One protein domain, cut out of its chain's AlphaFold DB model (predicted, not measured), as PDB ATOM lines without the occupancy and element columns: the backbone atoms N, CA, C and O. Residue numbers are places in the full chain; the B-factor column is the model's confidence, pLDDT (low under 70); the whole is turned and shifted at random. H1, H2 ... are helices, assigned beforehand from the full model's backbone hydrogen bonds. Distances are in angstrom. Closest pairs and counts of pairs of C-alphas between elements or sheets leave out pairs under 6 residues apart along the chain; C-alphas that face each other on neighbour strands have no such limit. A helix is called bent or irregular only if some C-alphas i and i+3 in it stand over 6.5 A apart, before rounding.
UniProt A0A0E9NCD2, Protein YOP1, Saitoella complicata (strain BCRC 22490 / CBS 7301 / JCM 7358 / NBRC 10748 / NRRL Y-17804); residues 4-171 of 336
ATOM      1  N   GLY A   4      50.049  46.266   7.820       51.62
ATOM      2  CA  GLY A   4      51.049  46.982   7.016       51.62
ATOM      3  C   GLY A   4      51.558  46.201   5.799       51.62
ATOM      4  O   GLY A   4      51.742  46.785   4.735       51.62
ATOM      5  N   CYS A   5      51.731  44.878   5.909       50.44
ATOM      6  CA  CYS A   5      52.336  44.073   4.836       50.44
ATOM      7  C   CYS A   5      51.452  43.921   3.590       50.44
ATOM      8  O   CYS A   5      51.978  43.869   2.483       50.44
ATOM      9  N   THR A   6      50.123  43.884   3.734       55.59
ATOM     10  CA  THR A   6      49.211  43.720   2.588       55.59
ATOM     11  C   THR A   6      49.138  44.976   1.718       55.59
ATOM     12  O   THR A   6      49.043  44.865   0.497       55.59
ATOM     13  N   CYS A   7      49.254  46.169   2.312       55.31
ATOM     14  CA  CYS A   7      49.334  47.423   1.559       55.31
ATOM     15  C   CYS A   7      50.683  47.598   0.851       55.31
ATOM     16  O   CYS A   7      50.707  48.077  -0.279       55.31
ATOM     17  N   VAL A   8      51.791  47.191   1.479       57.59
ATOM     18  CA  VAL A   8      53.130  47.281   0.871       57.59
ATOM     19  C   VAL A   8      53.266  46.313  -0.307       57.59
ATOM     20  O   VAL A   8      53.691  46.736  -1.378       57.59
ATOM     21  N   LEU A   9      52.798  45.066  -0.173       54.62
ATOM     22  CA  LEU A   9      52.796  44.098  -1.277       54.62
ATOM     23  C   LEU A   9      51.888  44.538  -2.433       54.62
ATOM     24  O   LEU A   9      52.306  44.495  -3.583       54.62
ATOM     25  N   ARG A  10      50.683  45.053  -2.146       55.12
ATOM     26  CA  ARG A  10      49.779  45.576  -3.185       55.12
ATOM     27  C   ARG A  10      50.380  46.768  -3.936       55.12
ATOM     28  O   ARG A  10      50.177  46.887  -5.141       55.12
ATOM     29  N   LYS A  11      51.120  47.637  -3.243       53.97
ATOM     30  CA  LYS A  11      51.767  48.809  -3.846       53.97
ATOM     31  C   LYS A  11      52.953  48.410  -4.726       53.97
ATOM     32  O   LYS A  11      53.110  48.980  -5.799       53.97
ATOM     33  N   GLU A  12      53.723  47.404  -4.318       52.94
ATOM     34  CA  GLU A  12      54.851  46.888  -5.102       52.94
ATOM     35  C   GLU A  12      54.377  46.102  -6.335       52.94
ATOM     36  O   GLU A  12      54.858  46.342  -7.439       52.94
ATOM     37  N   THR A  13      53.337  45.270  -6.203       54.94
ATOM     38  CA  THR A  13      52.703  44.583  -7.343       54.94
ATOM     39  C   THR A  13      52.104  45.571  -8.347       54.94
ATOM     40  O   THR A  13      52.266  45.387  -9.549       54.94
ATOM     41  N   HIS A  14      51.469  46.656  -7.890       51.88
ATOM     42  CA  HIS A  14      50.933  47.690  -8.780       51.88
ATOM     43  C   HIS A  14      52.040  48.505  -9.469       51.88
ATOM     44  O   HIS A  14      51.865  48.928 -10.609       51.88
ATOM     45  N   ARG A  15      53.189  48.713  -8.813       57.06
ATOM     46  CA  ARG A  15      54.350  49.409  -9.393       57.06
ATOM     47  C   ARG A  15      55.055  48.562 -10.455       57.06
ATOM     48  O   ARG A  15      55.472  49.106 -11.473       57.06
ATOM     49  N   HIS A  16      55.145  47.249 -10.237       57.69
ATOM     50  CA  HIS A  16      55.639  46.302 -11.235       57.69
ATOM     51  C   HIS A  16      54.680  46.198 -12.421       57.69
ATOM     52  O   HIS A  16      55.134  46.334 -13.548       57.69
ATOM     53  N   ASN A  17      53.371  46.057 -12.185       57.84
ATOM     54  CA  ASN A  17      52.374  45.963 -13.256       57.84
ATOM     55  C   ASN A  17      52.349  47.230 -14.131       57.84
ATOM     56  O   ASN A  17      52.330  47.140 -15.350       57.84
ATOM     57  N   LEU A  18      52.487  48.412 -13.518       60.28
ATOM     58  CA  LEU A  18      52.605  49.679 -14.245       60.28
ATOM     59  C   LEU A  18      53.900  49.771 -15.074       60.28
ATOM     60  O   LEU A  18      53.891  50.344 -16.156       60.28
ATOM     61  N   HIS A  19      55.007  49.190 -14.596       58.34
ATOM     62  CA  HIS A  19      56.243  49.083 -15.378       58.34
ATOM     63  C   HIS A  19      56.107  48.088 -16.536       58.34
ATOM     64  O   HIS A  19      56.622  48.367 -17.610       58.34
ATOM     65  N   VAL A  20      55.410  46.960 -16.354       64.00
ATOM     66  CA  VAL A  20      55.174  45.988 -17.436       64.00
ATOM     67  C   VAL A  20      54.263  46.583 -18.510       64.00
ATOM     68  O   VAL A  20      54.579  46.475 -19.686       64.00
ATOM     69  N   GLU A  21      53.204  47.294 -18.122       57.97
ATOM     70  CA  GLU A  21      52.306  48.020 -19.035       57.97
ATOM     71  C   GLU A  21      53.038  49.137 -19.802       57.97
ATOM     72  O   GLU A  21      52.869  49.285 -21.011       57.97
ATOM     73  N   HIS A  22      53.913  49.895 -19.133       59.38
ATOM     74  CA  HIS A  22      54.692  50.962 -19.771       59.38
ATOM     75  C   HIS A  22      55.806  50.408 -20.679       59.38
ATOM     76  O   HIS A  22      56.091  50.981 -21.729       59.38
ATOM     77  N   LEU A  23      56.408  49.267 -20.325       55.75
ATOM     78  CA  LEU A  23      57.351  48.543 -21.185       55.75
ATOM     79  C   LEU A  23      56.646  47.846 -22.362       55.75
ATOM     80  O   LEU A  23      57.226  47.755 -23.439       55.75
ATOM     81  N   LEU A  24      55.388  47.426 -22.203       57.62
ATOM     82  CA  LEU A  24      54.555  46.890 -23.284       57.62
ATOM     83  C   LEU A  24      54.112  47.964 -24.276       57.62
ATOM     84  O   LEU A  24      54.156  47.729 -25.481       57.62
ATOM     85  N   HIS A  25      53.776  49.161 -23.792       56.19
ATOM     86  CA  HIS A  25      53.500  50.307 -24.656       56.19
ATOM     87  C   HIS A  25      54.757  50.824 -25.376       56.19
ATOM     88  O   HIS A  25      54.670  51.199 -26.543       56.19
ATOM     89  N   LEU A  26      55.932  50.789 -24.734       55.16
ATOM     90  CA  LEU A  26      57.204  51.157 -25.375       55.16
ATOM     91  C   LEU A  26      57.680  50.121 -26.409       55.16
ATOM     92  O   LEU A  26      58.305  50.497 -27.391       55.16
ATOM     93  N   ASN A  27      57.341  48.840 -26.240       57.44
ATOM     94  CA  ASN A  27      57.649  47.777 -27.205       57.44
ATOM     95  C   ASN A  27      56.684  47.744 -28.413       57.44
ATOM     96  O   ASN A  27      56.944  47.056 -29.396       57.44
ATOM     97  N   SER A  28      55.569  48.482 -28.355       63.91
ATOM     98  CA  SER A  28      54.527  48.499 -29.394       63.91
ATOM     99  C   SER A  28      54.578  49.728 -30.318       63.91
ATOM    100  O   SER A  28      53.710  49.868 -31.183       63.91
ATOM    101  N   GLN A  29      55.567  50.617 -30.168       58.69
ATOM    102  CA  GLN A  29      55.613  51.906 -30.872       58.69
ATOM    103  C   GLN A  29      56.875  52.100 -31.731       58.69
ATOM    104  O   GLN A  29      57.263  53.234 -31.992       58.69
ATOM    105  N   ASP A  30      57.496  51.029 -32.227       63.66
ATOM    106  CA  ASP A  30      58.399  51.156 -33.371       63.66
ATOM    107  C   ASP A  30      57.600  50.861 -34.648       63.66
ATOM    108  O   ASP A  30      57.454  49.692 -35.027       63.66
ATOM    109  N   PRO A  31      57.077  51.886 -35.359       71.25
ATOM    110  CA  PRO A  31      56.398  51.673 -36.639       71.25
ATOM    111  C   PRO A  31      57.310  50.941 -37.633       71.25
ATOM    112  O   PRO A  31      56.831  50.244 -38.522       71.25
ATOM    113  N   PHE A  32      58.625  51.044 -37.432       74.81
ATOM    114  CA  PHE A  32      59.636  50.306 -38.166       74.81
ATOM    115  C   PHE A  32      59.588  48.792 -37.917       74.81
ATOM    116  O   PHE A  32      59.664  48.043 -38.883       74.81
ATOM    117  N   ILE A  33      59.413  48.321 -36.675       73.94
ATOM    118  CA  ILE A  33      59.328  46.880 -36.359       73.94
ATOM    119  C   ILE A  33      58.008  46.296 -36.877       73.94
ATOM    120  O   ILE A  33      57.994  45.211 -37.458       73.94
ATOM    121  N   MET A  34      56.904  47.033 -36.744       74.50
ATOM    122  CA  MET A  34      55.610  46.647 -37.323       74.50
ATOM    123  C   MET A  34      55.676  46.584 -38.857       74.50
ATOM    124  O   MET A  34      55.219  45.622 -39.468       74.50
ATOM    125  N   LEU A  35      56.319  47.562 -39.498       80.88
ATOM    126  CA  LEU A  35      56.543  47.552 -40.943       80.88
ATOM    127  C   LEU A  35      57.453  46.391 -41.368       80.88
ATOM    128  O   LEU A  35      57.134  45.686 -42.321       80.88
ATOM    129  N   LEU A  36      58.558  46.155 -40.653       77.25
ATOM    130  CA  LEU A  36      59.488  45.061 -40.945       77.25
ATOM    131  C   LEU A  36      58.815  43.697 -40.821       77.25
ATOM    132  O   LEU A  36      59.026  42.839 -41.671       77.25
ATOM    133  N   THR A  37      57.999  43.493 -39.788       74.06
ATOM    134  CA  THR A  37      57.281  42.231 -39.569       74.06
ATOM    135  C   THR A  37      56.223  41.991 -40.641       74.06
ATOM    136  O   THR A  37      56.143  40.879 -41.160       74.06
ATOM    137  N   ILE A  38      55.471  43.016 -41.051       79.94
ATOM    138  CA  ILE A  38      54.500  42.910 -42.152       79.94
ATOM    139  C   ILE A  38      55.210  42.607 -43.476       79.94
ATOM    140  O   ILE A  38      54.803  41.693 -44.192       79.94
ATOM    141  N   LEU A  39      56.295  43.319 -43.790       82.06
ATOM    142  CA  LEU A  39      57.081  43.087 -45.005       82.06
ATOM    143  C   LEU A  39      57.717  41.694 -45.012       82.06
ATOM    144  O   LEU A  39      57.621  40.989 -46.011       82.06
ATOM    145  N   ALA A  40      58.315  41.270 -43.899       76.38
ATOM    146  CA  ALA A  40      58.891  39.937 -43.758       76.38
ATOM    147  C   ALA A  40      57.825  38.847 -43.913       76.38
ATOM    148  O   ALA A  40      58.053  37.864 -44.610       76.38
ATOM    149  N   THR A  41      56.639  39.045 -43.334       77.88
ATOM    150  CA  THR A  41      55.508  38.115 -43.458       77.88
ATOM    151  C   THR A  41      55.003  38.049 -44.897       77.88
ATOM    152  O   THR A  41      54.774  36.956 -45.412       77.88
ATOM    153  N   LEU A  42      54.876  39.188 -45.578       83.69
ATOM    154  CA  LEU A  42      54.467  39.244 -46.979       83.69
ATOM    155  C   LEU A  42      55.480  38.525 -47.876       83.69
ATOM    156  O   LEU A  42      55.097  37.666 -48.666       83.69
ATOM    157  N   VAL A  43      56.771  38.830 -47.721       81.50
ATOM    158  CA  VAL A  43      57.857  38.176 -48.464       81.50
ATOM    159  C   VAL A  43      57.874  36.680 -48.181       81.50
ATOM    160  O   VAL A  43      58.038  35.900 -49.108       81.50
ATOM    161  N   CYS A  44      57.647  36.270 -46.937       77.62
ATOM    162  CA  CYS A  44      57.552  34.876 -46.525       77.62
ATOM    163  C   CYS A  44      56.400  34.143 -47.228       77.62
ATOM    164  O   CYS A  44      56.624  33.086 -47.814       77.62
ATOM    165  N   HIS A  45      55.190  34.708 -47.248       82.38
ATOM    166  CA  HIS A  45      54.044  34.122 -47.957       82.38
ATOM    167  C   HIS A  45      54.300  34.050 -49.462       82.38
ATOM    168  O   HIS A  45      54.128  33.008 -50.087       82.38
ATOM    169  N   VAL A  46      54.772  35.151 -50.042       82.62
ATOM    170  CA  VAL A  46      55.064  35.255 -51.471       82.62
ATOM    171  C   VAL A  46      56.168  34.276 -51.877       82.62
ATOM    172  O   VAL A  46      56.007  33.558 -52.861       82.62
ATOM    173  N   ALA A  47      57.245  34.164 -51.098       78.12
ATOM    174  CA  ALA A  47      58.291  33.164 -51.289       78.12
ATOM    175  C   ALA A  47      57.742  31.742 -51.129       78.12
ATOM    176  O   ALA A  47      58.123  30.864 -51.902       78.12
ATOM    177  N   SER A  48      56.802  31.537 -50.199       79.38
ATOM    178  CA  SER A  48      56.214  30.224 -49.953       79.38
ATOM    179  C   SER A  48      55.425  29.684 -51.143       79.38
ATOM    180  O   SER A  48      55.370  28.469 -51.307       79.38
ATOM    181  N   PHE A  49      54.875  30.570 -51.985       80.88
ATOM    182  CA  PHE A  49      54.180  30.219 -53.229       80.88
ATOM    183  C   PHE A  49      55.080  30.292 -54.469       80.88
ATOM    184  O   PHE A  49      55.059  29.385 -55.297       80.88
ATOM    185  N   LEU A  50      55.904  31.333 -54.616       79.81
ATOM    186  CA  LEU A  50      56.784  31.498 -55.784       79.81
ATOM    187  C   LEU A  50      57.800  30.366 -55.908       79.81
ATOM    188  O   LEU A  50      58.092  29.909 -57.015       79.81
ATOM    189  N   PHE A  51      58.341  29.917 -54.776       70.94
ATOM    190  CA  PHE A  51      59.349  28.872 -54.746       70.94
ATOM    191  C   PHE A  51      58.830  27.532 -55.293       70.94
ATOM    192  O   PHE A  51      59.425  27.025 -56.250       70.94
ATOM    193  N   PRO A  52      57.714  26.963 -54.790       74.62
ATOM    194  CA  PRO A  52      57.177  25.731 -55.343       74.62
ATOM    195  C   PRO A  52      56.641  25.909 -56.764       74.62
ATOM    196  O   PRO A  52      56.758  24.976 -57.539       74.62
ATOM    197  N   ILE A  53      56.143  27.085 -57.167       79.56
ATOM    198  CA  ILE A  53      55.747  27.324 -58.568       79.56
ATOM    199  C   ILE A  53      56.949  27.142 -59.509       79.56
ATOM    200  O   ILE A  53      56.860  26.443 -60.521       79.56
ATOM    201  N   PHE A  54      58.098  27.726 -59.161       75.81
ATOM    202  CA  PHE A  54      59.313  27.581 -59.960       75.81
ATOM    203  C   PHE A  54      59.880  26.155 -59.914       75.81
ATOM    204  O   PHE A  54      60.345  25.635 -60.933       75.81
ATOM    205  N   ALA A  55      59.825  25.507 -58.748       72.12
ATOM    206  CA  ALA A  55      60.247  24.122 -58.583       72.12
ATOM    207  C   ALA A  55      59.354  23.152 -59.378       72.12
ATOM    208  O   ALA A  55      59.887  22.314 -60.100       72.12
ATOM    209  N   SER A  56      58.029  23.319 -59.341       76.31
ATOM    210  CA  SER A  56      57.060  22.549 -60.129       76.31
ATOM    211  C   SER A  56      57.291  22.715 -61.627       76.31
ATOM    212  O   SER A  56      57.320  21.726 -62.352       76.31
ATOM    213  N   TYR A  57      57.545  23.941 -62.103       77.44
ATOM    214  CA  TYR A  57      57.876  24.181 -63.512       77.44
ATOM    215  C   TYR A  57      59.128  23.407 -63.957       77.44
ATOM    216  O   TYR A  57      59.152  22.800 -65.030       77.44
ATOM    217  N   LYS A  58      60.177  23.392 -63.125       63.91
ATOM    218  CA  LYS A  58      61.400  22.631 -63.414       63.91
ATOM    219  C   LYS A  58      61.212  21.119 -63.293       63.91
ATOM    220  O   LYS A  58      61.768  20.393 -64.118       63.91
ATOM    221  N   ALA A  59      60.435  20.657 -62.318       66.12
ATOM    222  CA  ALA A  59      60.131  19.244 -62.116       66.12
ATOM    223  C   ALA A  59      59.322  18.677 -63.292       66.12
ATOM    224  O   ALA A  59      59.701  17.648 -63.839       66.12
ATOM    225  N   LEU A  60      58.307  19.401 -63.776       69.81
ATOM    226  CA  LEU A  60      57.518  19.018 -64.957       69.81
ATOM    227  C   LEU A  60      58.373  18.898 -66.223       69.81
ATOM    228  O   LEU A  60      58.139  18.038 -67.064       69.81
ATOM    229  N   LYS A  61      59.398  19.745 -66.358       69.75
ATOM    230  CA  LYS A  61      60.309  19.695 -67.507       69.75
ATOM    231  C   LYS A  61      61.301  18.528 -67.443       69.75
ATOM    232  O   LYS A  61      61.832  18.139 -68.477       69.75
ATOM    233  N   THR A  62      61.592  18.013 -66.249       65.50
ATOM    234  CA  THR A  62      62.633  16.994 -66.032       65.50
ATOM    235  C   THR A  62      62.083  15.616 -65.668       65.50
ATOM    236  O   THR A  62      62.828  14.654 -65.792       65.50
ATOM    237  N   ASN A  63      60.804  15.494 -65.279       60.06
ATOM    238  CA  ASN A  63      60.139  14.246 -64.859       60.06
ATOM    239  C   ASN A  63      60.969  13.385 -63.880       60.06
ATOM    240  O   ASN A  63      60.840  12.165 -63.826       60.06
ATOM    241  N   ASP A  64      61.823  14.026 -63.075       63.22
ATOM    242  CA  ASP A  64      62.700  13.341 -62.131       63.22
ATOM    243  C   ASP A  64      62.004  13.172 -60.766       63.22
ATOM    244  O   ASP A  64      61.794  14.167 -60.055       63.22
ATOM    245  N   PRO A  65      61.750  11.935 -60.292       62.06
ATOM    246  CA  PRO A  65      61.107  11.699 -58.991       62.06
ATOM    247  C   PRO A  65      61.950  12.209 -57.805       62.06
ATOM    248  O   PRO A  65      61.433  12.541 -56.734       62.06
ATOM    249  N   LYS A  66      63.265  12.351 -58.011       61.62
ATOM    250  CA  LYS A  66      64.211  12.901 -57.028       61.62
ATOM    251  C   LYS A  66      64.008  14.398 -56.770       61.62
ATOM    252  O   LYS A  66      64.396  14.878 -55.711       61.62
ATOM    253  N   GLN A  67      63.416  15.131 -57.716       63.25
ATOM    254  CA  GLN A  67      63.114  16.559 -57.566       63.25
ATOM    255  C   GLN A  67      61.702  16.793 -57.002       63.25
ATOM    256  O   GLN A  67      61.469  17.801 -56.338       63.25
ATOM    257  N   LEU A  68      60.787  15.838 -57.202       68.12
ATOM    258  CA  LEU A  68      59.405  15.895 -56.713       68.12
ATOM    259  C   LEU A  68      59.291  15.621 -55.205       68.12
ATOM    260  O   LEU A  68      58.555  16.301 -54.495       68.12
ATOM    261  N   THR A  69      60.059  14.658 -54.695       67.38
ATOM    262  CA  THR A  69      60.032  14.262 -53.274       67.38
ATOM    263  C   THR A  69      60.280  15.432 -52.300       67.38
ATOM    264  O   THR A  69      59.445  15.661 -51.424       67.38
ATOM    265  N   PRO A  70      61.357  16.237 -52.432       66.12
ATOM    266  CA  PRO A  70      61.600  17.358 -51.518       66.12
ATOM    267  C   PRO A  70      60.577  18.495 -51.666       66.12
ATOM    268  O   PRO A  70      60.317  19.212 -50.700       66.12
ATOM    269  N   LEU A  71      59.970  18.653 -52.849       76.12
ATOM    270  CA  LEU A  71      58.875  19.600 -53.059       76.12
ATOM    271  C   LEU A  71      57.655  19.209 -52.216       76.12
ATOM    272  O   LEU A  71      57.062  20.063 -51.563       76.12
ATOM    273  N   LEU A  72      57.310  17.920 -52.190       74.19
ATOM    274  CA  LEU A  72      56.190  17.421 -51.398       74.19
ATOM    275  C   LEU A  72      56.462  17.529 -49.891       74.19
ATOM    276  O   LEU A  72      55.598  17.984 -49.146       74.19
ATOM    277  N   MET A  73      57.682  17.209 -49.443       70.75
ATOM    278  CA  MET A  73      58.089  17.395 -48.040       70.75
ATOM    279  C   MET A  73      57.918  18.850 -47.588       70.75
ATOM    280  O   MET A  73      57.392  19.111 -46.508       70.75
ATOM    281  N   TYR A  74      58.311  19.801 -48.438       73.12
ATOM    282  CA  TYR A  74      58.123  21.225 -48.187       73.12
ATOM    283  C   TYR A  74      56.640  21.597 -48.019       73.12
ATOM    284  O   TYR A  74      56.287  22.267 -47.048       73.12
ATOM    285  N   TRP A  75      55.761  21.115 -48.905       81.44
ATOM    286  CA  TRP A  75      54.318  21.363 -48.807       81.44
ATOM    287  C   TRP A  75      53.703  20.827 -47.512       81.44
ATOM    288  O   TRP A  75      52.876  21.509 -46.907       81.44
ATOM    289  N   VAL A  76      54.141  19.657 -47.044       79.44
ATOM    290  CA  VAL A  76      53.674  19.087 -45.772       79.44
ATOM    291  C   VAL A  76      54.085  19.968 -44.588       79.44
ATOM    292  O   VAL A  76      53.259  20.255 -43.721       79.44
ATOM    293  N   VAL A  77      55.331  20.455 -44.558       77.50
ATOM    294  CA  VAL A  77      55.794  21.356 -43.487       77.50
ATOM    295  C   VAL A  77      55.010  22.669 -43.498       77.50
ATOM    296  O   VAL A  77      54.556  23.112 -42.446       77.50
ATOM    297  N   ILE A  78      54.800  23.269 -44.672       77.00
ATOM    298  CA  ILE A  78      54.002  24.497 -44.808       77.00
ATOM    299  C   ILE A  78      52.555  24.279 -44.348       77.00
ATOM    300  O   ILE A  78      52.005  25.122 -43.635       77.00
ATOM    301  N   GLY A  79      51.948  23.140 -44.691       82.19
ATOM    302  CA  GLY A  79      50.614  22.770 -44.221       82.19
ATOM    303  C   GLY A  79      50.539  22.686 -42.696       82.19
ATOM    304  O   GLY A  79      49.674  23.316 -42.086       82.19
ATOM    305  N   LEU A  80      51.491  21.995 -42.063       79.94
ATOM    306  CA  LEU A  80      51.546  21.870 -40.604       79.94
ATOM    307  C   LEU A  80      51.707  23.229 -39.911       79.94
ATOM    308  O   LEU A  80      51.038  23.503 -38.915       79.94
ATOM    309  N   VAL A  81      52.562  24.097 -40.455       78.12
ATOM    310  CA  VAL A  81      52.760  25.457 -39.940       78.12
ATOM    311  C   VAL A  81      51.470  26.262 -40.035       78.12
ATOM    312  O   VAL A  81      51.086  26.893 -39.057       78.12
ATOM    313  N   THR A  82      50.758  26.183 -41.159       81.88
ATOM    314  CA  THR A  82      49.487  26.898 -41.377       81.88
ATOM    315  C   THR A  82      48.406  26.456 -40.382       81.88
ATOM    316  O   THR A  82      47.655  27.274 -39.839       81.88
ATOM    317  N   VAL A  83      48.344  25.155 -40.083       82.00
ATOM    318  CA  VAL A  83      47.449  24.623 -39.047       82.00
ATOM    319  C   VAL A  83      47.875  25.132 -37.671       82.00
ATOM    320  O   VAL A  83      47.056  25.706 -36.957       82.00
ATOM    321  N   ALA A  84      49.156  25.013 -37.311       79.19
ATOM    322  CA  ALA A  84      49.664  25.506 -36.033       79.19
ATOM    323  C   ALA A  84      49.386  27.008 -35.842       79.19
ATOM    324  O   ALA A  84      48.948  27.432 -34.772       79.19
ATOM    325  N   GLU A  85      49.549  27.819 -36.887       77.75
ATOM    326  CA  GLU A  85      49.206  29.239 -36.860       77.75
ATOM    327  C   GLU A  85      47.738  29.497 -36.524       77.75
ATOM    328  O   GLU A  85      47.442  30.378 -35.710       77.75
ATOM    329  N   SER A  86      46.843  28.724 -37.136       79.25
ATOM    330  CA  SER A  86      45.398  28.833 -36.932       79.25
ATOM    331  C   SER A  86      45.020  28.491 -35.490       79.25
ATOM    332  O   SER A  86      44.219  29.184 -34.866       79.25
ATOM    333  N   TRP A  87      45.658  27.469 -34.919       78.75
ATOM    334  CA  TRP A  87      45.437  27.048 -33.536       78.75
ATOM    335  C   TRP A  87      45.957  28.086 -32.551       78.75
ATOM    336  O   TRP A  87      45.334  28.365 -31.529       78.75
ATOM    337  N   THR A  88      47.078  28.721 -32.871       73.56
ATOM    338  CA  THR A  88      47.703  29.642 -31.929       73.56
ATOM    339  C   THR A  88      46.924  30.956 -31.770       73.56
ATOM    340  O   THR A  88      47.005  31.585 -30.715       73.56
ATOM    341  N   TYR A  89      46.090  31.332 -32.752       67.75
ATOM    342  CA  TYR A  89      45.099  32.404 -32.581       67.75
ATOM    343  C   TYR A  89      44.103  32.092 -31.453       67.75
ATOM    344  O   TYR A  89      43.741  32.975 -30.679       67.75
ATOM    345  N   TRP A  90      43.702  30.827 -31.325       72.12
ATOM    346  CA  TRP A  90      42.739  30.388 -30.320       72.12
ATOM    347  C   TRP A  90      43.345  30.316 -28.909       72.12
ATOM    348  O   TRP A  90      42.688  30.678 -27.935       72.12
ATOM    349  N   PHE A  91      44.612  29.908 -28.785       72.25
ATOM    350  CA  PHE A  91      45.242  29.673 -27.479       72.25
ATOM    351  C   PHE A  91      45.901  30.902 -26.830       72.25
ATOM    352  O   PHE A  91      45.991  30.956 -25.602       72.25
ATOM    353  N   ILE A  92      46.405  31.874 -27.602       68.00
ATOM    354  CA  ILE A  92      47.400  32.849 -27.093       68.00
ATOM    355  C   ILE A  92      46.888  34.306 -27.094       68.00
ATOM    356  O   ILE A  92      47.657  35.260 -27.111       68.00
ATOM    357  N   PHE A  93      45.576  34.525 -26.967       62.91
ATOM    358  CA  PHE A  93      44.996  35.883 -26.940       62.91
ATOM    359  C   PHE A  93      45.461  36.773 -25.761       62.91
ATOM    360  O   PHE A  93      45.218  37.976 -25.769       62.91
ATOM    361  N   TRP A  94      46.116  36.200 -24.745       70.94
ATOM    362  CA  TRP A  94      46.508  36.886 -23.509       70.94
ATOM    363  C   TRP A  94      48.000  37.262 -23.425       70.94
ATOM    364  O   TRP A  94      48.396  37.913 -22.459       70.94
ATOM    365  N   PHE A  95      48.842  36.861 -24.394       72.62
ATOM    366  CA  PHE A  95      50.298  37.064 -24.314       72.62
ATOM    367  C   PHE A  95      50.802  38.182 -25.253       72.62
ATOM    368  O   PHE A  95      50.796  38.022 -26.475       72.62
ATOM    369  N   PRO A  96      51.324  39.297 -24.716       59.12
ATOM    370  CA  PRO A  96      51.591  40.510 -25.494       59.12
ATOM    371  C   PRO A  96      52.922  40.517 -26.277       59.12
ATOM    372  O   PRO A  96      53.166  41.431 -27.058       59.12
ATOM    373  N   PHE A  97      53.775  39.494 -26.134       65.38
ATOM    374  CA  PHE A  97      55.013  39.328 -26.926       65.38
ATOM    375  C   PHE A  97      54.903  38.194 -27.969       65.38
ATOM    376  O   PHE A  97      55.876  37.798 -28.613       65.38
ATOM    377  N   TYR A  98      53.696  37.651 -28.148       67.62
ATOM    378  CA  TYR A  98      53.457  36.476 -28.981       67.62
ATOM    379  C   TYR A  98      53.694  36.754 -30.471       67.62
ATOM    380  O   TYR A  98      54.364  35.971 -31.140       67.62
ATOM    381  N   HIS A  99      53.207  37.886 -30.987       66.75
ATOM    382  CA  HIS A  99      53.296  38.212 -32.414       66.75
ATOM    383  C   HIS A  99      54.741  38.318 -32.920       66.75
ATOM    384  O   HIS A  99      55.035  37.861 -34.023       66.75
ATOM    385  N   THR A 100      55.653  38.843 -32.100       70.38
ATOM    386  CA  THR A 100      57.072  38.988 -32.451       70.38
ATOM    387  C   THR A 100      57.795  37.645 -32.452       70.38
ATOM    388  O   THR A 100      58.511  37.338 -33.403       70.38
ATOM    389  N   ILE A 101      57.574  36.808 -31.430       71.44
ATOM    390  CA  ILE A 101      58.141  35.449 -31.381       71.44
ATOM    391  C   ILE A 101      57.583  34.602 -32.523       71.44
ATOM    392  O   ILE A 101      58.343  33.909 -33.192       71.44
ATOM    393  N   LYS A 102      56.275  34.696 -32.781       73.06
ATOM    394  CA  LYS A 102      55.610  34.016 -33.893       73.06
ATOM    395  C   LYS A 102      56.250  34.400 -35.224       73.06
ATOM    396  O   LYS A 102      56.668  33.520 -35.967       73.06
ATOM    397  N   ALA A 103      56.354  35.695 -35.516       68.56
ATOM    398  CA  ALA A 103      56.936  36.177 -36.764       68.56
ATOM    399  C   ALA A 103      58.406  35.759 -36.906       68.56
ATOM    400  O   ALA A 103      58.824  35.378 -37.992       68.56
ATOM    401  N   LEU A 104      59.177  35.767 -35.817       72.44
ATOM    402  CA  LEU A 104      60.580  35.351 -35.823       72.44
ATOM    403  C   LEU A 104      60.739  33.837 -36.008       72.44
ATOM    404  O   LEU A 104      61.617  33.408 -36.748       72.44
ATOM    405  N   PHE A 105      59.868  33.031 -35.399       73.94
ATOM    406  CA  PHE A 105      59.809  31.583 -35.608       73.94
ATOM    407  C   PHE A 105      59.417  31.237 -37.047       73.94
ATOM    408  O   PHE A 105      60.029  30.381 -37.679       73.94
ATOM    409  N   MET A 106      58.435  31.946 -37.592       68.06
ATOM    410  CA  MET A 106      57.952  31.742 -38.951       68.06
ATOM    411  C   MET A 106      58.976  32.196 -39.994       68.06
ATOM    412  O   MET A 106      59.253  31.479 -40.954       68.06
ATOM    413  N   LEU A 107      59.628  33.332 -39.744       71.50
ATOM    414  CA  LEU A 107      60.780  33.788 -40.507       71.50
ATOM    415  C   LEU A 107      61.920  32.772 -40.422       71.50
ATOM    416  O   LEU A 107      62.514  32.471 -41.445       71.50
ATOM    417  N   TRP A 108      62.200  32.204 -39.247       71.56
ATOM    418  CA  TRP A 108      63.229  31.176 -39.069       71.56
ATOM    419  C   TRP A 108      62.917  29.875 -39.824       71.56
ATOM    420  O   TRP A 108      63.849  29.228 -40.305       71.56
ATOM    421  N   LEU A 109      61.640  29.508 -39.975       67.75
ATOM    422  CA  LEU A 109      61.227  28.359 -40.789       67.75
ATOM    423  C   LEU A 109      61.354  28.615 -42.291       67.75
ATOM    424  O   LEU A 109      61.723  27.704 -43.031       67.75
ATOM    425  N   VAL A 110      61.032  29.829 -42.740       64.06
ATOM    426  CA  VAL A 110      61.047  30.190 -44.165       64.06
ATOM    427  C   VAL A 110      62.421  30.649 -44.637       64.06
ATOM    428  O   VAL A 110      62.706  30.591 -45.835       64.06
ATOM    429  N   LEU A 111      63.311  31.051 -43.724       65.38
ATOM    430  CA  LEU A 111      64.664  31.433 -44.092       65.38
ATOM    431  C   LEU A 111      65.411  30.209 -44.645       65.38
ATOM    432  O   LEU A 111      65.667  29.246 -43.918       65.38
ATOM    433  N   PRO A 112      65.842  30.242 -45.918       51.00
ATOM    434  CA  PRO A 112      66.417  29.072 -46.569       51.00
ATOM    435  C   PRO A 112      67.806  28.690 -46.036       51.00
ATOM    436  O   PRO A 112      68.357  27.654 -46.394       51.00
ATOM    437  N   GLN A 113      68.381  29.535 -45.180       46.03
ATOM    438  CA  GLN A 113      69.724  29.399 -44.635       46.03
ATOM    439  C   GLN A 113      69.790  28.482 -43.402       46.03
ATOM    440  O   GLN A 113      70.845  27.919 -43.123       46.03
ATOM    441  N   THR A 114      68.693  28.324 -42.655       56.78
ATOM    442  CA  THR A 114      68.686  27.669 -41.332       56.78
ATOM    443  C   THR A 114      68.237  26.209 -41.357       56.78
ATOM    444  O   THR A 114      68.331  25.547 -40.328       56.78
ATOM    445  N   GLN A 115      67.765  25.687 -42.500       58.84
ATOM    446  CA  GLN A 115      67.224  24.319 -42.646       58.84
ATOM    447  C   GLN A 115      66.231  23.903 -41.535       58.84
ATOM    448  O   GLN A 115      66.087  22.720 -41.219       58.84
ATOM    449  N   GLY A 116      65.517  24.870 -40.943       63.31
ATOM    450  CA  GLY A 116      64.601  24.620 -39.827       63.31
ATOM    451  C   GLY A 116      63.447  23.692 -40.214       63.31
ATOM    452  O   GLY A 116      63.094  22.787 -39.459       63.31
ATOM    453  N   ALA A 117      62.929  23.850 -41.437       60.88
ATOM    454  CA  ALA A 117      61.897  22.984 -42.003       60.88
ATOM    455  C   ALA A 117      62.355  21.518 -42.139       60.88
ATOM    456  O   ALA A 117      61.601  20.608 -41.808       60.88
ATOM    457  N   THR A 118      63.603  21.283 -42.559       60.44
ATOM    458  CA  THR A 118      64.192  19.940 -42.701       60.44
ATOM    459  C   THR A 118      64.293  19.222 -41.363       60.44
ATOM    460  O   THR A 118      63.930  18.054 -41.246       60.44
ATOM    461  N   TYR A 119      64.768  19.932 -40.337       64.62
ATOM    462  CA  TYR A 119      64.907  19.384 -38.992       64.62
ATOM    463  C   TYR A 119      63.545  19.022 -38.388       64.62
ATOM    464  O   TYR A 119      63.378  17.934 -37.832       64.62
ATOM    465  N   LEU A 120      62.553  19.905 -38.545       66.06
ATOM    466  CA  LEU A 120      61.192  19.659 -38.073       66.06
ATOM    467  C   LEU A 120      60.549  18.471 -38.804       66.06
ATOM    468  O   LEU A 120      59.900  17.638 -38.170       66.06
ATOM    469  N   TYR A 121      60.772  18.370 -40.120       59.44
ATOM    470  CA  TYR A 121      60.216  17.297 -40.935       59.44
ATOM    471  C   TYR A 121      60.730  15.924 -40.493       59.44
ATOM    472  O   TYR A 121      59.941  15.028 -40.212       59.44
ATOM    473  N   ILE A 122      62.048  15.766 -40.362       64.56
ATOM    474  CA  ILE A 122      62.657  14.479 -39.998       64.56
ATOM    475  C   ILE A 122      62.295  14.079 -38.559       64.56
ATOM    476  O   ILE A 122      62.098  12.900 -38.281       64.56
ATOM    477  N   THR A 123      62.190  15.051 -37.648       66.25
ATOM    478  CA  THR A 123      62.022  14.770 -36.212       66.25
ATOM    479  C   THR A 123      60.570  14.517 -35.812       66.25
ATOM    480  O   THR A 123      60.315  13.648 -34.986       66.25
ATOM    481  N   TYR A 124      59.622  15.273 -36.370       65.88
ATOM    482  CA  TYR A 124      58.224  15.238 -35.927       65.88
ATOM    483  C   TYR A 124      57.275  14.763 -37.020       65.88
ATOM    484  O   TYR A 124      56.392  13.958 -36.760       65.88
ATOM    485  N   VAL A 125      57.455  15.239 -38.251       64.25
ATOM    486  CA  VAL A 125      56.510  14.969 -39.342       64.25
ATOM    487  C   VAL A 125      56.662  13.545 -39.870       64.25
ATOM    488  O   VAL A 125      55.668  12.863 -40.079       64.25
ATOM    489  N   HIS A 126      57.898  13.075 -40.046       63.09
ATOM    490  CA  HIS A 126      58.195  11.737 -40.547       63.09
ATOM    491  C   HIS A 126      57.620  10.600 -39.678       63.09
ATOM    492  O   HIS A 126      56.953   9.734 -40.244       63.09
ATOM    493  N   PRO A 127      57.790  10.585 -38.336       67.62
ATOM    494  CA  PRO A 127      57.182   9.545 -37.506       67.62
ATOM    495  C   PRO A 127      55.652   9.649 -37.438       67.62
ATOM    496  O   PRO A 127      54.988   8.621 -37.432       67.62
ATOM    497  N   LEU A 128      55.086  10.863 -37.452       63.62
ATOM    498  CA  LEU A 128      53.629  11.044 -37.458       63.62
ATOM    499  C   LEU A 128      53.004  10.561 -38.774       63.62
ATOM    500  O   LEU A 128      51.980   9.889 -38.745       63.62
ATOM    501  N   LEU A 129      53.611  10.852 -39.930       61.75
ATOM    502  CA  LEU A 129      53.074  10.371 -41.207       61.75
ATOM    503  C   LEU A 129      53.088   8.845 -41.301       61.75
ATOM    504  O   LEU A 129      52.111   8.285 -41.774       61.75
ATOM    505  N   LEU A 130      54.147   8.185 -40.825       64.75
ATOM    506  CA  LEU A 130      54.227   6.719 -40.842       64.75
ATOM    507  C   LEU A 130      53.161   6.054 -39.962       64.75
ATOM    508  O   LEU A 130      52.716   4.953 -40.266       64.75
ATOM    509  N   GLU A 131      52.757   6.705 -38.873       67.25
ATOM    510  CA  GLU A 131      51.736   6.175 -37.967       67.25
ATOM    511  C   GLU A 131      50.306   6.439 -38.471       67.25
ATOM    512  O   GLU A 131      49.425   5.604 -38.275       67.25
ATOM    513  N   TYR A 132      50.083   7.549 -39.184       65.31
ATOM    514  CA  TYR A 132      48.756   7.955 -39.666       65.31
ATOM    515  C   TYR A 132      48.462   7.636 -41.140       65.31
ATOM    516  O   TYR A 132      47.321   7.816 -41.560       65.31
ATOM    517  N   GLU A 133      49.425   7.141 -41.925       67.31
ATOM    518  CA  GLU A 133      49.247   6.813 -43.354       67.31
ATOM    519  C   GLU A 133      48.022   5.911 -43.584       67.31
ATOM    520  O   GLU A 133      47.109   6.268 -44.326       67.31
ATOM    521  N   GLY A 134      47.915   4.815 -42.826       65.81
ATOM    522  CA  GLY A 134      46.788   3.887 -42.952       65.81
ATOM    523  C   GLY A 134      45.436   4.472 -42.522       65.81
ATOM    524  O   GLY A 134      44.396   4.070 -43.037       65.81
ATOM    525  N   GLU A 135      45.409   5.418 -41.586       69.88
ATOM    526  CA  GLU A 135      44.159   6.024 -41.107       69.88
ATOM    527  C   GLU A 135      43.677   7.133 -42.056       69.88
ATOM    528  O   GLU A 135      42.481   7.247 -42.332       69.88
ATOM    529  N   ILE A 136      44.617   7.893 -42.624       70.62
ATOM    530  CA  ILE A 136      44.361   8.920 -43.637       70.62
ATOM    531  C   ILE A 136      43.857   8.273 -44.930       70.62
ATOM    532  O   ILE A 136      42.865   8.745 -45.484       70.62
ATOM    533  N   ASP A 137      44.462   7.167 -45.370       73.62
ATOM    534  CA  ASP A 137      44.053   6.465 -46.591       73.62
ATOM    535  C   ASP A 137      42.654   5.855 -46.461       73.62
ATOM    536  O   ASP A 137      41.804   6.019 -47.342       73.62
ATOM    537  N   ASN A 138      42.359   5.225 -45.319       76.00
ATOM    538  CA  ASN A 138      41.022   4.702 -45.031       76.00
ATOM    539  C   ASN A 138      39.981   5.829 -44.905       76.00
ATOM    540  O   ASN A 138      38.843   5.694 -45.374       76.00
ATOM    541  N   GLY A 139      40.366   6.961 -44.310       77.81
ATOM    542  CA  GLY A 139      39.540   8.161 -44.228       77.81
ATOM    543  C   GLY A 139      39.239   8.754 -45.605       77.81
ATOM    544  O   GLY A 139      38.084   9.063 -45.896       77.81
ATOM    545  N   LEU A 140      40.243   8.853 -46.479       78.56
ATOM    546  CA  LEU A 140      40.106   9.378 -47.837       78.56
ATOM    547  C   LEU A 140      39.242   8.464 -48.712       78.56
ATOM    548  O   LEU A 140      38.367   8.959 -49.422       78.56
ATOM    549  N   ALA A 141      39.415   7.144 -48.607       79.06
ATOM    550  CA  ALA A 141      38.572   6.170 -49.298       79.06
ATOM    551  C   ALA A 141      37.102   6.284 -48.860       79.06
ATOM    552  O   ALA A 141      36.194   6.324 -49.692       79.06
ATOM    553  N   THR A 142      36.864   6.428 -47.553       81.56
ATOM    554  CA  THR A 142      35.514   6.599 -47.000       81.56
ATOM    555  C   THR A 142      34.896   7.934 -47.425       81.56
ATOM    556  O   THR A 142      33.729   7.978 -47.810       81.56
ATOM    557  N   MET A 143      35.670   9.023 -47.409       81.56
ATOM    558  CA  MET A 143      35.243  10.351 -47.866       81.56
ATOM    559  C   MET A 143      34.895  10.343 -49.353       81.56
ATOM    560  O   MET A 143      33.868  10.893 -49.742       81.56
ATOM    561  N   HIS A 144      35.707   9.694 -50.188       82.12
ATOM    562  CA  HIS A 144      35.454   9.594 -51.621       82.12
ATOM    563  C   HIS A 144      34.143   8.845 -51.902       82.12
ATOM    564  O   HIS A 144      33.312   9.314 -52.685       82.12
ATOM    565  N   GLU A 145      33.900   7.740 -51.197       83.50
ATOM    566  CA  GLU A 145      32.669   6.957 -51.334       83.50
ATOM    567  C   GLU A 145      31.433   7.717 -50.815       83.50
ATOM    568  O   GLU A 145      30.361   7.714 -51.433       83.50
ATOM    569  N   GLN A 146      31.584   8.457 -49.714       83.56
ATOM    570  CA  GLN A 146      30.527   9.314 -49.177       83.56
ATOM    571  C   GLN A 146      30.212  10.494 -50.103       83.56
ATOM    572  O   GLN A 146      29.040  10.795 -50.327       83.56
ATOM    573  N   VAL A 147      31.222  11.135 -50.692       86.69
ATOM    574  CA  VAL A 147      31.032  12.236 -51.647       86.69
ATOM    575  C   VAL A 147      30.358  11.723 -52.913       86.69
ATOM    576  O   VAL A 147      29.386  12.324 -53.364       86.69
ATOM    577  N   LYS A 148      30.799  10.585 -53.454       84.25
ATOM    578  CA  LYS A 148      30.229   9.990 -54.669       84.25
ATOM    579  C   LYS A 148      28.763   9.593 -54.491       84.25
ATOM    580  O   LYS A 148      27.936   9.899 -55.351       84.25
ATOM    581  N   SER A 149      28.428   8.968 -53.363       82.94
ATOM    582  CA  SER A 149      27.051   8.561 -53.061       82.94
ATOM    583  C   SER A 149      26.116   9.753 -52.819       82.94
ATOM    584  O   SER A 149      24.979   9.752 -53.297       82.94
ATOM    585  N   HIS A 150      26.587  10.811 -52.151       80.94
ATOM    586  CA  HIS A 150      25.761  11.984 -51.854       80.94
ATOM    587  C   HIS A 150      25.691  12.999 -53.006       80.94
ATOM    588  O   HIS A 150      24.658  13.654 -53.175       80.94
ATOM    589  N   ALA A 151      26.718  13.095 -53.857       84.50
ATOM    590  CA  ALA A 151      26.768  14.024 -54.989       84.50
ATOM    591  C   ALA A 151      25.579  13.856 -55.947       84.50
ATOM    592  O   ALA A 151      24.983  14.845 -56.376       84.50
ATOM    593  N   GLY A 152      25.160  12.615 -56.223       85.75
ATOM    594  CA  GLY A 152      24.029  12.340 -57.115       85.75
ATOM    595  C   GLY A 152      22.689  12.901 -56.618       85.75
ATOM    596  O   GLY A 152      21.852  13.319 -57.422       85.75
ATOM    597  N   ILE A 153      22.484  12.962 -55.300       86.75
ATOM    598  CA  ILE A 153      21.245  13.470 -54.691       86.75
ATOM    599  C   ILE A 153      21.224  15.003 -54.728       86.75
ATOM    600  O   ILE A 153      20.201  15.597 -55.080       86.75
ATOM    601  N   TYR A 154      22.352  15.646 -54.418       89.31
ATOM    602  CA  TYR A 154      22.476  17.105 -54.472       89.31
ATOM    603  C   TYR A 154      22.398  17.638 -55.903       89.31
ATOM    604  O   TYR A 154      21.688  18.614 -56.139       89.31
ATOM    605  N   LEU A 155      23.034  16.962 -56.867       91.00
ATOM    606  CA  LEU A 155      22.997  17.352 -58.276       91.00
ATOM    607  C   LEU A 155      21.566  17.326 -58.827       91.00
ATOM    608  O   LEU A 155      21.119  18.276 -59.466       91.00
ATOM    609  N   ARG A 156      20.808  16.264 -58.522       89.19
ATOM    610  CA  ARG A 156      19.401  16.159 -58.928       89.19
ATOM    611  C   ARG A 156      18.542  17.246 -58.288       89.19
ATOM    612  O   ARG A 156      17.721  17.833 -58.982       89.19
ATOM    613  N   ARG A 157      18.738  17.553 -57.002       93.19
ATOM    614  CA  ARG A 157      18.014  18.648 -56.329       93.19
ATOM    615  C   ARG A 157      18.345  20.012 -56.933       93.19
ATOM    616  O   ARG A 157      17.431  20.780 -57.204       93.19
ATOM    617  N   ALA A 158      19.620  20.286 -57.205       89.56
ATOM    618  CA  ALA A 158      20.052  21.526 -57.842       89.56
ATOM    619  C   ALA A 158      19.449  21.687 -59.247       89.56
ATOM    620  O   ALA A 158      18.948  22.757 -59.585       89.56
ATOM    621  N   PHE A 159      19.421  20.610 -60.037       92.88
ATOM    622  CA  PHE A 159      18.832  20.629 -61.375       92.88
ATOM    623  C   PHE A 159      17.316  20.867 -61.344       92.88
ATOM    624  O   PHE A 159      16.787  21.583 -62.190       92.88
ATOM    625  N   GLN A 160      16.615  20.312 -60.351       90.44
ATOM    626  CA  GLN A 160      15.177  20.533 -60.183       90.44
ATOM    627  C   GLN A 160      14.866  21.967 -59.748       90.44
ATOM    628  O   GLN A 160      13.996  22.592 -60.343       90.44
ATOM    629  N   LEU A 161      15.628  22.533 -58.806       93.62
ATOM    630  CA  LEU A 161      15.474  23.939 -58.412       93.62
ATOM    631  C   LEU A 161      15.740  24.890 -59.583       93.62
ATOM    632  O   LEU A 161      15.008  25.856 -59.781       93.62
ATOM    633  N   LEU A 162      16.754  24.589 -60.399       93.12
ATOM    634  CA  LEU A 162      17.053  25.356 -61.603       93.12
ATOM    635  C   LEU A 162      15.911  25.267 -62.623       93.12
ATOM    636  O   LEU A 162      15.510  26.278 -63.197       93.12
ATOM    637  N   LYS A 163      15.367  24.065 -62.832       92.94
ATOM    638  CA  LYS A 163      14.226  23.837 -63.721       92.94
ATOM    639  C   LYS A 163      12.989  24.593 -63.240       92.94
ATOM    640  O   LYS A 163      12.325  25.230 -64.050       92.94
ATOM    641  N   GLU A 164      12.681  24.543 -61.950       90.81
ATOM    642  CA  GLU A 164      11.526  25.224 -61.361       90.81
ATOM    643  C   GLU A 164      11.658  26.745 -61.460       90.81
ATOM    644  O   GLU A 164      10.714  27.400 -61.905       90.81
ATOM    645  N   ALA A 165      12.834  27.299 -61.151       89.62
ATOM    646  CA  ALA A 165      13.127  28.723 -61.309       89.62
ATOM    647  C   ALA A 165      13.021  29.180 -62.776       89.62
ATOM    648  O   ALA A 165      12.491  30.251 -63.068       89.62
ATOM    649  N   LEU A 166      13.480  28.352 -63.719       88.88
ATOM    650  CA  LEU A 166      13.377  28.644 -65.147       88.88
ATOM    651  C   LEU A 166      11.925  28.593 -65.640       88.88
ATOM    652  O   LEU A 166      11.491  29.472 -66.382       88.88
ATOM    653  N   LEU A 167      11.161  27.585 -65.216       89.25
ATOM    654  CA  LEU A 167       9.755  27.431 -65.589       89.25
ATOM    655  C   LEU A 167       8.882  28.543 -65.003       89.25
ATOM    656  O   LEU A 167       7.977  29.016 -65.687       89.25
ATOM    657  N   THR A 168       9.165  29.000 -63.782       83.69
ATOM    658  CA  THR A 168       8.473  30.150 -63.178       83.69
ATOM    659  C   THR A 168       8.838  31.463 -63.865       83.69
ATOM    660  O   THR A 168       7.937  32.219 -64.217       83.69
ATOM    661  N   ALA A 169      10.115  31.694 -64.179       79.38
ATOM    662  CA  ALA A 169      10.541  32.874 -64.937       79.38
ATOM    663  C   ALA A 169       9.928  32.936 -66.353       79.38
ATOM    664  O   ALA A 169       9.600  34.016 -66.849       79.38
ATOM    665  N   VAL A 170       9.744  31.786 -67.011       75.38
ATOM    666  CA  VAL A 170       9.076  31.693 -68.322       75.38
ATOM    667  C   VAL A 170       7.552  31.803 -68.192       75.38
ATOM    668  O   VAL A 170       6.917  32.455 -69.021       75.38
ATOM    669  N   GLY A 171       6.961  31.211 -67.150       71.81
ATOM    670  CA  GLY A 171       5.522  31.257 -66.880       71.81
ATOM    671  C   GLY A 171       5.019  32.665 -66.564       71.81
ATOM    672  O   GLY A 171       3.988  33.081 -67.089       71.81
TER     673      GLY A 171
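Overview. This is residues 4 to 171 of the 336 residues of the protein "Protein YOP1" of Saitoella complicata (strain BCRC 22490 / CBS 7301 / JCM 7358 / NBRC 10748 / NRRL Y-17804) (UniProt A0A0E9NCD2). A small bundle of three helices, H2, H3 and H4, forms the body, and two long helical arms reach out from it: residues 4 to 20 of H1, and residues 130 to 171 of the bent helix H5. The first arm of H5, H5a, crosses H3 at about a right angle and leads out of the body into the second arm, H5b. The printed part has 168 residues with five named helices, H1 to H5 in chain order, and no named strand; its class is all helix. It is extended, with a radius of gyration of the C-alphas of 25.9 A and spans of 83 by 56 by 36 A.

Along the chain. H1, residues 4 to 27, begins at C-alpha 4 at (51.049, 46.982, 7.016) and is 34.9 A long. H2, residues 31 to 62, measures 45.9 A. H3, residues 65 to 91, measures 39.6 A; it is neither bent nor irregular, but only just: C-alphas 67 and 70 are 6.3 A apart. H4, residues 98 to 110, measures 18.1 A and ends at C-alpha 110 at (61.047, 30.190, -44.165). H5, residues 116 to 171, was assigned as one helix by its hydrogen bonds but is bent, with C-alphas 131 and 134 7.4 A apart. Its arm H5a, residues 116 to 131, is irregular, with C-alphas 123 and 126 6.53 A apart. Its arm H5b, residues 134 to 171, measures 55.0 A and ends at C-alpha 171 at (5.522, 31.257, -66.880).

Arrangement. H2, H3 and H4 form an up and down bundle, each running against the one before it. H2 and H3 are a helical hairpin and touch, at a shallow tilt of 30 degrees, opposite ways; their closest C-alphas, of Ala 59 and Gln 67, are 6.1 A apart. H2, with residues 37 to 48 alone, touches H4 at a shallow tilt of 27 degrees, the same way; the closest C-alphas, of Cys 44 and Val 110, are 6.3 A apart. H3 and H4 are near each other. H3, with residues 73 to 77 alone, touches H5a, about perpendicular at 90 degrees; the closest C-alphas, of Val 77 and Ala 117, are 6.5 A apart. H4 and H5a touch only at the corner, closest at the C-alphas of Leu 109 and Gly 116, 5.1 A apart. H5a and H5b are about perpendicular, at 89 degrees. H1 and H5b touch no helix. Every O i to N i+4 pair is within hydrogen-bond range in H1 and H4; the counts are 27 of 28 in H2, 20 of 23 in H3, 10 of 12 in H5a and 32 of 34 in H5b.

Size, cuts and confidence. The C-alphas farthest apart, of Gly 4 and Gly 171, are 88.2 A apart. The printed part has no cut and no long link. The mean pLDDT of the printed part is 71.5, and 76 residues are under 70, among them residues 4 to 30 and 109 to 135.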